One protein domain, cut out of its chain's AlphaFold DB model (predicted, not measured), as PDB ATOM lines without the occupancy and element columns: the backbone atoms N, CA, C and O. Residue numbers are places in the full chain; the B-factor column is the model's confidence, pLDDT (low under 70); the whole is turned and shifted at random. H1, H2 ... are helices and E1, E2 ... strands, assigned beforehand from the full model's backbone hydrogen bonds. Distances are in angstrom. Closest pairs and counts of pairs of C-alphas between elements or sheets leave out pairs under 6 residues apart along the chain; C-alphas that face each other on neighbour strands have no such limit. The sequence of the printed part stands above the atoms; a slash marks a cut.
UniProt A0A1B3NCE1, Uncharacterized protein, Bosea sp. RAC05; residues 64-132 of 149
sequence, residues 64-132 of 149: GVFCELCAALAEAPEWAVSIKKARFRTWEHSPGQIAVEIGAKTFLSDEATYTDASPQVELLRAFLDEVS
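This is residues 64 to 132 of the 149 residues of an uncharacterized protein of Bosea sp. RAC05 (UniProt A0A1B3NCE1). A small antiparallel sheet, E1, E2 and E3, has two helices, H1 and H2, over one face and its other face bare; the link of residues 85 to 96 reaches beyond one end of the sheet and lengthens the whole. The 69 printed residues run H1, E1, E2, E3, H2, and the sheet's order is E1, E2, E3, a meander, each strand the antiparallel neighbour of the one before. The class is mixed, in two layers, helices on one face of a sheet. It is compact, with a radius of gyration of the C-alphas of 12.1 A, yet elongated, spanning 34 by 22 by 20 A.

Find C-alpha 64 at (-57.705, -12.180, 50.259); from there H1 runs 16.9 A to residue 75. E1, residues 79 to 84, covers 14.9 A, E2, residues 97 to 102, 15.7 A, and E3, residues 105 to 108, 10.0 A. H2, residues 119 to 131, runs 18.5 A to C-alpha 131 at (-44.322, -8.052, 60.478).

Look first at hairpin E1 and E2, at 154 degrees, where N 82 and O 99 are 2.9 A apart, within hydrogen-bond range. In hairpin E2 and E3, at 158 degrees, N 107 and O 100 are 2.8 A apart, also within range. H1 is on the sheet at a height of 9.2 A, over E2 and E3; its closest C-alphas to E3 are those of Val 65 and Phe 107, 6.6 A. H2, on the same face at 10.0 A, lies over E1, and 2 of its C-alphas fall on E2, only just too few to lie over it; its closest C-alphas to E1 are those of Arg 125 and Val 81, 7.0 A. Both helices run along the strands and are near each other, with 6 pairs of C-alphas within 10 A. In H1 and H2 every O i to N i+4 pair is within hydrogen-bond range.

The two C-alphas farthest apart, of Phe 88 and Glu 130, are 34.9 A apart. The printed part has no cut, and the link from E1 to E2 is long. Residues 89, 90 and 92 of the model have pLDDT under 70.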
ATOM      1  N   GLY A  64     -58.111 -10.779  50.314       84.00
ATOM      2  CA  GLY A  64     -57.705 -12.180  50.259       84.00
ATOM      3  C   GLY A  64     -56.225 -12.322  49.920       84.00
ATOM      4  O   GLY A  64     -55.503 -13.053  50.600       84.00
ATOM      5  N   VAL A  65     -55.752 -11.560  48.932       91.25
ATOM      6  CA  VAL A  65     -54.336 -11.531  48.528       91.25
ATOM      7  C   VAL A  65     -53.445 -11.078  49.683       91.25
ATOM      8  O   VAL A  65     -52.396 -11.680  49.916       91.25
ATOM      9  N   PHE A  66     -53.859 -10.059  50.440       89.25
ATOM     10  CA  PHE A  66     -53.088  -9.585  51.588       89.25
ATOM     11  C   PHE A  66     -53.022 -10.623  52.714       89.25
ATOM     12  O   PHE A  66     -51.963 -10.835  53.303       89.25
ATOM     13  N   CYS A  67     -54.131 -11.315  52.993       87.06
ATOM     14  CA  CYS A  67     -54.149 -12.401  53.974       87.06
ATOM     15  C   CYS A  67     -53.204 -13.544  53.572       87.06
ATOM     16  O   CYS A  67     -52.455 -14.053  54.407       87.06
ATOM     17  N   GLU A  68     -53.208 -13.935  52.294       89.75
ATOM     18  CA  GLU A  68     -52.293 -14.957  51.777       89.75
ATOM     19  C   GLU A  68     -50.826 -14.514  51.834       89.75
ATOM     20  O   GLU A  68     -49.950 -15.335  52.111       89.75
ATOM     21  N   LEU A  69     -50.561 -13.225  51.606       90.50
ATOM     22  CA  LEU A  69     -49.236 -12.631  51.742       90.50
ATOM     23  C   LEU A  69     -48.737 -12.745  53.186       90.50
ATOM     24  O   LEU A  69     -47.643 -13.268  53.395       90.50
ATOM     25  N   CYS A  70     -49.527 -12.314  54.178       86.62
ATOM     26  CA  CYS A  70     -49.154 -12.426  55.594       86.62
ATOM     27  C   CYS A  70     -48.882 -13.883  55.997       86.62
ATOM     28  O   CYS A  70     -47.885 -14.167  56.662       86.62
ATOM     29  N   ALA A  71     -49.723 -14.822  55.549       85.62
ATOM     30  CA  ALA A  71     -49.513 -16.246  55.800       85.62
ATOM     31  C   ALA A  71     -48.213 -16.762  55.156       85.62
ATOM     32  O   ALA A  71     -47.450 -17.484  55.794       85.62
ATOM     33  N   ALA A  72     -47.922 -16.361  53.914       88.00
ATOM     34  CA  ALA A  72     -46.684 -16.740  53.237       88.00
ATOM     35  C   ALA A  72     -45.441 -16.159  53.926       88.00
ATOM     36  O   ALA A  72     -44.419 -16.836  54.002       88.00
ATOM     37  N   LEU A  73     -45.532 -14.939  54.458       86.75
ATOM     38  CA  LEU A  73     -44.449 -14.285  55.192       86.75
ATOM     39  C   LEU A  73     -44.108 -15.018  56.501       86.75
ATOM     40  O   LEU A  73     -42.940 -15.113  56.874       86.75
ATOM     41  N   ALA A  74     -45.117 -15.582  57.171       81.62
ATOM     42  CA  ALA A  74     -44.919 -16.414  58.356       81.62
ATOM     43  C   ALA A  74     -44.201 -17.741  58.038       81.62
ATOM     44  O   ALA A  74     -43.445 -18.252  58.865       81.62
ATOM     45  N   GLU A  75     -44.420 -18.302  56.843       82.75
ATOM     46  CA  GLU A  75     -43.779 -19.542  56.382       82.75
ATOM     47  C   GLU A  75     -42.365 -19.312  55.823       82.75
ATOM     48  O   GLU A  75     -41.489 -20.168  55.976       82.75
ATOM     49  N   ALA A  76     -42.132 -18.171  55.170       80.44
ATOM     50  CA  ALA A  76     -40.869 -17.812  54.540       80.44
ATOM     51  C   ALA A  76     -40.540 -16.327  54.799       80.44
ATOM     52  O   ALA A  76     -41.145 -15.448  54.188       80.44
ATOM     53  N   PRO A  77     -39.540 -16.024  55.651       74.50
ATOM     54  CA  PRO A  77     -39.231 -14.650  56.053       74.50
ATOM     55  C   PRO A  77     -38.449 -13.861  54.992       74.50
ATOM     56  O   PRO A  77     -38.219 -12.665  55.160       74.50
ATOM     57  N   GLU A  78     -38.001 -14.516  53.915       87.25
ATOM     58  CA  GLU A  78     -37.319 -13.869  52.794       87.25
ATOM     59  C   GLU A  78     -38.344 -13.335  51.793       87.25
ATOM     60  O   GLU A  78     -39.136 -14.094  51.225       87.25
ATOM     61  N   TRP A  79     -38.298 -12.025  51.557       92.50
ATOM     62  CA  TRP A  79     -39.224 -11.333  50.672       92.50
ATOM     63  C   TRP A  79     -38.523 -10.266  49.827       92.50
ATOM     64  O   TRP A  79     -37.467  -9.743  50.188       92.50
ATOM     65  N   ALA A  80     -39.128  -9.924  48.690       93.12
ATOM     66  CA  ALA A  80     -38.694  -8.828  47.831       93.12
ATOM     67  C   ALA A  80     -39.894  -8.022  47.321       93.12
ATOM     68  O   ALA A  80     -40.937  -8.582  46.992       93.12
ATOM     69  N   VAL A  81     -39.734  -6.700  47.224       93.69
ATOM     70  CA  VAL A  81     -40.747  -5.788  46.665       93.69
ATOM     71  C   VAL A  81     -40.227  -5.187  45.364       93.69
ATOM     72  O   VAL A  81     -39.138  -4.607  45.338       93.69
ATOM     73  N   SER A  82     -41.012  -5.286  44.295       93.25
ATOM     74  CA  SER A  82     -40.690  -4.727  42.976       93.25
ATOM     75  C   SER A  82     -41.931  -4.176  42.269       93.25
ATOM     76  O   SER A  82     -43.058  -4.427  42.691       93.25
ATOM     77  N   ILE A  83     -41.744  -3.425  41.179       93.00
ATOM     78  CA  ILE A  83     -42.844  -3.013  40.299       93.00
ATOM     79  C   ILE A  83     -42.937  -3.957  39.101       93.00
ATOM     80  O   ILE A  83     -42.078  -3.970  38.211       93.00
ATOM     81  N   LYS A  84     -44.033  -4.715  39.028       90.75
ATOM     82  CA  LYS A  84     -44.330  -5.591  37.896       90.75
ATOM     83  C   LYS A  84     -45.046  -4.812  36.800       90.75
ATOM     84  O   LYS A  84     -46.211  -4.430  36.916       90.75
ATOM     85  N   LYS A  85     -44.326  -4.594  35.702       87.19
ATOM     86  CA  LYS A  85     -44.802  -3.869  34.517       87.19
ATOM     87  C   LYS A  85     -45.418  -4.836  33.504       87.19
ATOM     88  O   LYS A  85     -44.997  -5.989  33.374       87.19
ATOM     89  N   ALA A  86     -46.404  -4.363  32.743       78.94
ATOM     90  CA  ALA A  86     -46.925  -5.122  31.611       78.94
ATOM     91  C   ALA A  86     -45.828  -5.301  30.546       78.94
ATOM     92  O   ALA A  86     -45.089  -4.363  30.262       78.94
ATOM     93  N   ARG A  87     -45.749  -6.476  29.907       75.00
ATOM     94  CA  ARG A  87     -44.654  -6.828  28.972       75.00
ATOM     95  C   ARG A  87     -44.432  -5.827  27.826       75.00
ATOM     96  O   ARG A  87     -43.328  -5.746  27.306       75.00
ATOM     97  N   PHE A  88     -45.463  -5.082  27.427       73.25
ATOM     98  CA  PHE A  88     -45.391  -4.076  26.359       73.25
ATOM     99  C   PHE A  88     -44.962  -2.676  26.844       73.25
ATOM    100  O   PHE A  88     -44.812  -1.773  26.025       73.25
ATOM    101  N   ARG A  89     -44.769  -2.471  28.154       64.88
ATOM    102  CA  ARG A  89     -44.298  -1.218  28.763       64.88
ATOM    103  C   ARG A  89     -42.941  -1.443  29.424       64.88
ATOM    104  O   ARG A  89     -42.863  -1.951  30.537       64.88
ATOM    105  N   THR A  90     -41.873  -1.055  28.734       68.75
ATOM    106  CA  THR A  90     -40.484  -1.265  29.179       68.75
ATOM    107  C   THR A  90     -39.806  -0.010  29.721       68.75
ATOM    108  O   THR A  90     -38.647  -0.078  30.120       68.75
ATOM    109  N   TRP A  91     -40.483   1.144  29.743       71.50
ATOM    110  CA  TRP A  91     -39.845   2.381  30.197       71.50
ATOM    111  C   TRP A  91     -39.624   2.375  31.713       71.50
ATOM    112  O   TRP A  91     -40.456   1.883  32.483       71.50
ATOM    113  N   GLU A  92     -38.506   2.963  32.126       66.44
ATOM    114  CA  GLU A  92     -37.982   2.941  33.496       66.44
ATOM    115  C   GLU A  92     -38.996   3.455  34.531       66.44
ATOM    116  O   GLU A  92     -39.143   2.851  35.586       66.44
ATOM    117  N   HIS A  93     -39.839   4.425  34.167       71.44
ATOM    118  CA  HIS A  93     -40.888   4.982  35.035       71.44
ATOM    119  C   HIS A  93     -42.318   4.622  34.608       71.44
ATOM    120  O   HIS A  93     -43.267   5.343  34.911       71.44
ATOM    121  N   SER A  94     -42.496   3.528  33.862       79.69
ATOM    122  CA  SER A  94     -43.846   3.070  33.525       79.69
ATOM    123  C   SER A  94     -44.581   2.597  34.777       79.69
ATOM    124  O   SER A  94     -44.010   1.799  35.526       79.69
ATOM    125  N   PRO A  95     -45.845   3.012  34.972       87.38
ATOM    126  CA  PRO A  95     -46.644   2.512  36.074       87.38
ATOM    127  C   PRO A  95     -46.925   1.013  35.903       87.38
ATOM    128  O   PRO A  95     -47.095   0.517  34.779       87.38
ATOM    129  N   GLY A  96     -46.961   0.305  37.026       91.31
ATOM    130  CA  GLY A  96     -47.208  -1.124  37.137       91.31
ATOM    131  C   GLY A  96     -47.842  -1.476  38.480       91.31
ATOM    132  O   GLY A  96     -48.242  -0.598  39.244       91.31
ATOM    133  N   GLN A  97     -47.968  -2.774  38.740       93.88
ATOM    134  CA  GLN A  97     -48.450  -3.281  40.026       93.88
ATOM    135  C   GLN A  97     -47.278  -3.395  40.994       93.88
ATOM    136  O   GLN A  97     -46.172  -3.757  40.583       93.88
ATOM    137  N   ILE A  98     -47.519  -3.137  42.276       94.81
ATOM    138  CA  ILE A  98     -46.579  -3.523  43.323       94.81
ATOM    139  C   ILE A  98     -46.630  -5.046  43.426       94.81
ATOM    140  O   ILE A  98     -47.703  -5.630  43.562       94.81
ATOM    141  N   ALA A  99     -45.471  -5.680  43.315       95.00
ATOM    142  CA  ALA A  99     -45.296  -7.112  43.429       95.00
ATOM    143  C   ALA A  99     -44.475  -7.436  44.673       95.00
ATOM    144  O   ALA A  99     -43.378  -6.905  44.848       95.00
ATOM    145  N   VAL A 100     -45.005  -8.328  45.505       95.31
ATOM    146  CA  VAL A 100     -44.300  -8.900  46.652       95.31
ATOM    147  C   VAL A 100     -43.991 -10.350  46.337       95.31
ATOM    148  O   VAL A 100     -44.894 -11.155  46.108       95.31
ATOM    149  N   GLU A 101     -42.710 -10.675  46.285       95.62
ATOM    150  CA  GLU A 101     -42.217 -12.026  46.056       95.62
ATOM    151  C   GLU A 101     -41.817 -12.633  47.396       95.62
ATOM    152  O   GLU A 101     -41.004 -12.054  48.112       95.62
ATOM    153  N   ILE A 102     -42.406 -13.781  47.734       92.19
ATOM    154  CA  ILE A 102     -42.111 -14.541  48.955       92.19
ATOM    155  C   ILE A 102     -41.943 -16.002  48.542       92.19
ATOM    156  O   ILE A 102     -42.896 -16.664  48.110       92.19
ATOM    157  N   GLY A 103     -40.710 -16.507  48.608       88.12
ATOM    158  CA  GLY A 103     -40.361 -17.823  48.072       88.12
ATOM    159  C   GLY A 103     -40.726 -17.963  46.585       88.12
ATOM    160  O   GLY A 103     -40.199 -17.252  45.737       88.12
ATOM    161  N   ALA A 104     -41.625 -18.898  46.261       88.19
ATOM    162  CA  ALA A 104     -42.089 -19.148  44.889       88.19
ATOM    163  C   ALA A 104     -43.393 -18.408  44.523       88.19
ATOM    164  O   ALA A 104     -43.916 -18.598  43.421       88.19
ATOM    165  N   LYS A 105     -43.956 -17.619  45.445       93.69
ATOM    166  CA  LYS A 105     -45.226 -16.912  45.253       93.69
ATOM    167  C   LYS A 105     -44.978 -15.440  44.937       93.69
ATOM    168  O   LYS A 105     -44.055 -14.827  45.466       93.69
ATOM    169  N   THR A 106     -45.845 -14.877  44.101       95.44
ATOM    170  CA  THR A 106     -45.876 -13.442  43.804       95.44
ATOM    171  C   THR A 106     -47.277 -12.912  44.066       95.44
ATOM    172  O   THR A 106     -48.229 -13.348  43.419       95.44
ATOM    173  N   PHE A 107     -47.380 -11.942  44.966       95.12
ATOM    174  CA  PHE A 107     -48.609 -11.232  45.308       95.12
ATOM    175  C   PHE A 107     -48.601  -9.867  44.626       95.12
ATOM    176  O   PHE A 107     -47.558  -9.215  44.585       95.12
ATOM    177  N   LEU A 108     -49.727  -9.445  44.052       95.12
ATOM    178  CA  LEU A 108     -49.819  -8.216  43.260       95.12
ATOM    179  C   LEU A 108     -50.857  -7.272  43.861       95.12
ATOM    180  O   LEU A 108     -51.920  -7.731  44.265       95.12
ATOM    181  N   SER A 109     -50.558  -5.974  43.871       94.94
ATOM    182  CA  SER A 109     -51.529  -4.928  44.203       94.94
ATOM    183  C   SER A 109     -52.682  -4.890  43.202       94.94
ATOM    184  O   SER A 109     -52.503  -5.230  42.027       94.94
ATOM    185  N   ASP A 110     -53.835  -4.381  43.627       92.00
ATOM    186  CA  ASP A 110     -55.041  -4.319  42.791       92.00
ATOM    187  C   ASP A 110     -54.861  -3.395  41.590       92.00
ATOM    188  O   ASP A 110     -55.258  -3.705  40.464       92.00
ATOM    189  N   GLU A 111     -54.207  -2.258  41.818       90.12
ATOM    190  CA  GLU A 111     -53.973  -1.257  40.789       90.12
ATOM    191  C   GLU A 111     -52.590  -1.379  40.145       90.12
ATOM    192  O   GLU A 111     -51.600  -1.749  40.778       90.12
ATOM    193  N   ALA A 112     -52.519  -0.995  38.866       89.25
ATOM    194  CA  ALA A 112     -51.291  -0.916  38.074       89.25
ATOM    195  C   ALA A 112     -50.840   0.543  37.851       89.25
ATOM    196  O   ALA A 112     -50.515   0.942  36.728       89.25
ATOM    197  N   THR A 113     -50.903   1.358  38.904       90.81
ATOM    198  CA  THR A 113     -50.667   2.814  38.882       90.81
ATOM    199  C   THR A 113     -49.352   3.218  39.559       90.81
ATOM    200  O   THR A 113     -48.976   4.390  39.520       90.81
ATOM    201  N   TYR A 114     -48.619   2.259  40.130       90.94
ATOM    202  CA  TYR A 114     -47.449   2.506  40.969       90.94
ATOM    203  C   TYR A 114     -46.146   2.519  40.174       90.94
ATOM    204  O   TYR A 114     -45.990   1.829  39.169       90.94
ATOM    205  N   THR A 115     -45.180   3.292  40.654       90.38
ATOM    206  CA  THR A 115     -43.818   3.367  40.115       90.38
ATOM    207  C   THR A 115     -42.816   3.052  41.217       90.38
ATOM    208  O   THR A 115     -43.175   3.044  42.391       90.38
ATOM    209  N   ASP A 116     -41.548   2.848  40.862       85.88
ATOM    210  CA  ASP A 116     -40.500   2.551  41.848       85.88
ATOM    211  C   ASP A 116     -40.298   3.696  42.866       85.88
ATOM    212  O   ASP A 116     -39.795   3.471  43.959       85.88
ATOM    213  N   ALA A 117     -40.735   4.917  42.534       87.56
ATOM    214  CA  ALA A 117     -40.699   6.087  43.416       87.56
ATOM    215  C   ALA A 117     -41.996   6.302  44.225       87.56
ATOM    216  O   ALA A 117     -42.122   7.298  44.939       87.56
ATOM    217  N   SER A 118     -42.994   5.423  44.088       90.62
ATOM    218  CA  SER A 118     -44.260   5.546  44.811       90.62
ATOM    219  C   SER A 118     -44.044   5.333  46.318       90.62
ATOM    220  O   SER A 118     -43.470   4.315  46.701       90.62
ATOM    221  N   PRO A 119     -44.541   6.225  47.200       91.94
ATOM    222  CA  PRO A 119     -44.322   6.118  48.649       91.94
ATOM    223  C   PRO A 119     -44.886   4.824  49.250       91.94
ATOM    224  O   PRO A 119     -44.394   4.344  50.267       91.94
ATOM    225  N   GLN A 120     -45.888   4.226  48.601       92.81
ATOM    226  CA  GLN A 120     -46.460   2.933  48.969       92.81
ATOM    227  C   GLN A 120     -45.419   1.808  48.951       92.81
ATOM    228  O   GLN A 120     -45.519   0.892  49.755       92.81
ATOM    229  N   VAL A 121     -44.405   1.877  48.082       91.19
ATOM    230  CA  VAL A 121     -43.337   0.867  48.022       91.19
ATOM    231  C   VAL A 121     -42.526   0.870  49.316       91.19
ATOM    232  O   VAL A 121     -42.305  -0.186  49.901       91.19
ATOM    233  N   GLU A 122     -42.129   2.050  49.794       91.12
ATOM    234  CA  GLU A 122     -41.365   2.194  51.040       91.12
ATOM    235  C   GLU A 122     -42.216   1.887  52.275       91.12
ATOM    236  O   GLU A 122     -41.758   1.197  53.182       91.12
ATOM    237  N   LEU A 123     -43.480   2.324  52.294       91.06
ATOM    238  CA  LEU A 123     -44.413   1.981  53.373       91.06
ATOM    239  C   LEU A 123     -44.655   0.470  53.462       91.06
ATOM    240  O   LEU A 123     -44.741  -0.071  54.561       91.06
ATOM    241  N   LEU A 124     -44.741  -0.215  52.318       92.12
ATOM    242  CA  LEU A 124     -44.884  -1.665  52.279       92.12
ATOM    243  C   LEU A 124     -43.624  -2.361  52.773       92.12
ATOM    244  O   LEU A 124     -43.736  -3.276  53.575       92.12
ATOM    245  N   ARG A 125     -42.436  -1.915  52.351       91.38
ATOM    246  CA  ARG A 125     -41.165  -2.450  52.860       91.38
ATOM    247  C   ARG A 125     -41.080  -2.324  54.378       91.38
ATOM    248  O   ARG A 125     -40.851  -3.324  55.040       91.38
ATOM    249  N   ALA A 126     -41.363  -1.137  54.916       89.25
ATOM    250  CA  ALA A 126     -41.353  -0.898  56.357       89.25
ATOM    251  C   ALA A 126     -42.353  -1.791  57.108       89.25
ATOM    252  O   ALA A 126     -42.016  -2.353  58.145       89.25
ATOM    253  N   PHE A 127     -43.563  -1.963  56.567       89.25
ATOM    254  CA  PHE A 127     -44.544  -2.885  57.136       89.25
ATOM    255  C   PHE A 127     -44.041  -4.334  57.112       89.25
ATOM    256  O   PHE A 127     -44.103  -5.012  58.131       89.25
ATOM    257  N   LEU A 128     -43.517  -4.806  55.976       89.25
ATOM    258  CA  LEU A 128     -42.989  -6.165  55.844       89.25
ATOM    259  C   LEU A 128     -41.785  -6.404  56.757       89.25
ATOM    260  O   LEU A 128     -41.670  -7.493  57.302       89.25
ATOM    261  N   ASP A 129     -40.921  -5.411  56.967       87.38
ATOM    262  CA  ASP A 129     -39.831  -5.478  57.946       87.38
ATOM    263  C   ASP A 129     -40.358  -5.610  59.385       87.38
ATOM    264  O   ASP A 129     -39.781  -6.338  60.190       87.38
ATOM    265  N   GLU A 130     -41.456  -4.925  59.715       84.12
ATOM    266  CA  GLU A 130     -42.075  -4.967  61.044       84.12
ATOM    267  C   GLU A 130     -42.801  -6.292  61.318       84.12
ATOM    268  O   GLU A 130     -42.734  -6.812  62.433       84.12
ATOM    269  N   VAL A 131     -43.503  -6.838  60.317       81.38
ATOM    270  CA  VAL A 131     -44.322  -8.052  60.478       81.38
ATOM    271  C   VAL A 131     -43.616  -9.339  60.073       81.38
ATOM    272  O   VAL A 131     -44.072 -10.417  60.459       81.38
ATOM    273  N   SER A 132     -42.529  -9.261  59.300       78.50
ATOM    274  CA  SER A 132     -41.723 -10.438  58.994       78.50
ATOM    275  C   SER A 132     -41.190 -10.991  60.310       78.50
ATOM    276  O   SER A 132     -40.695 -10.216  61.136       78.50
TER     277      SER A 132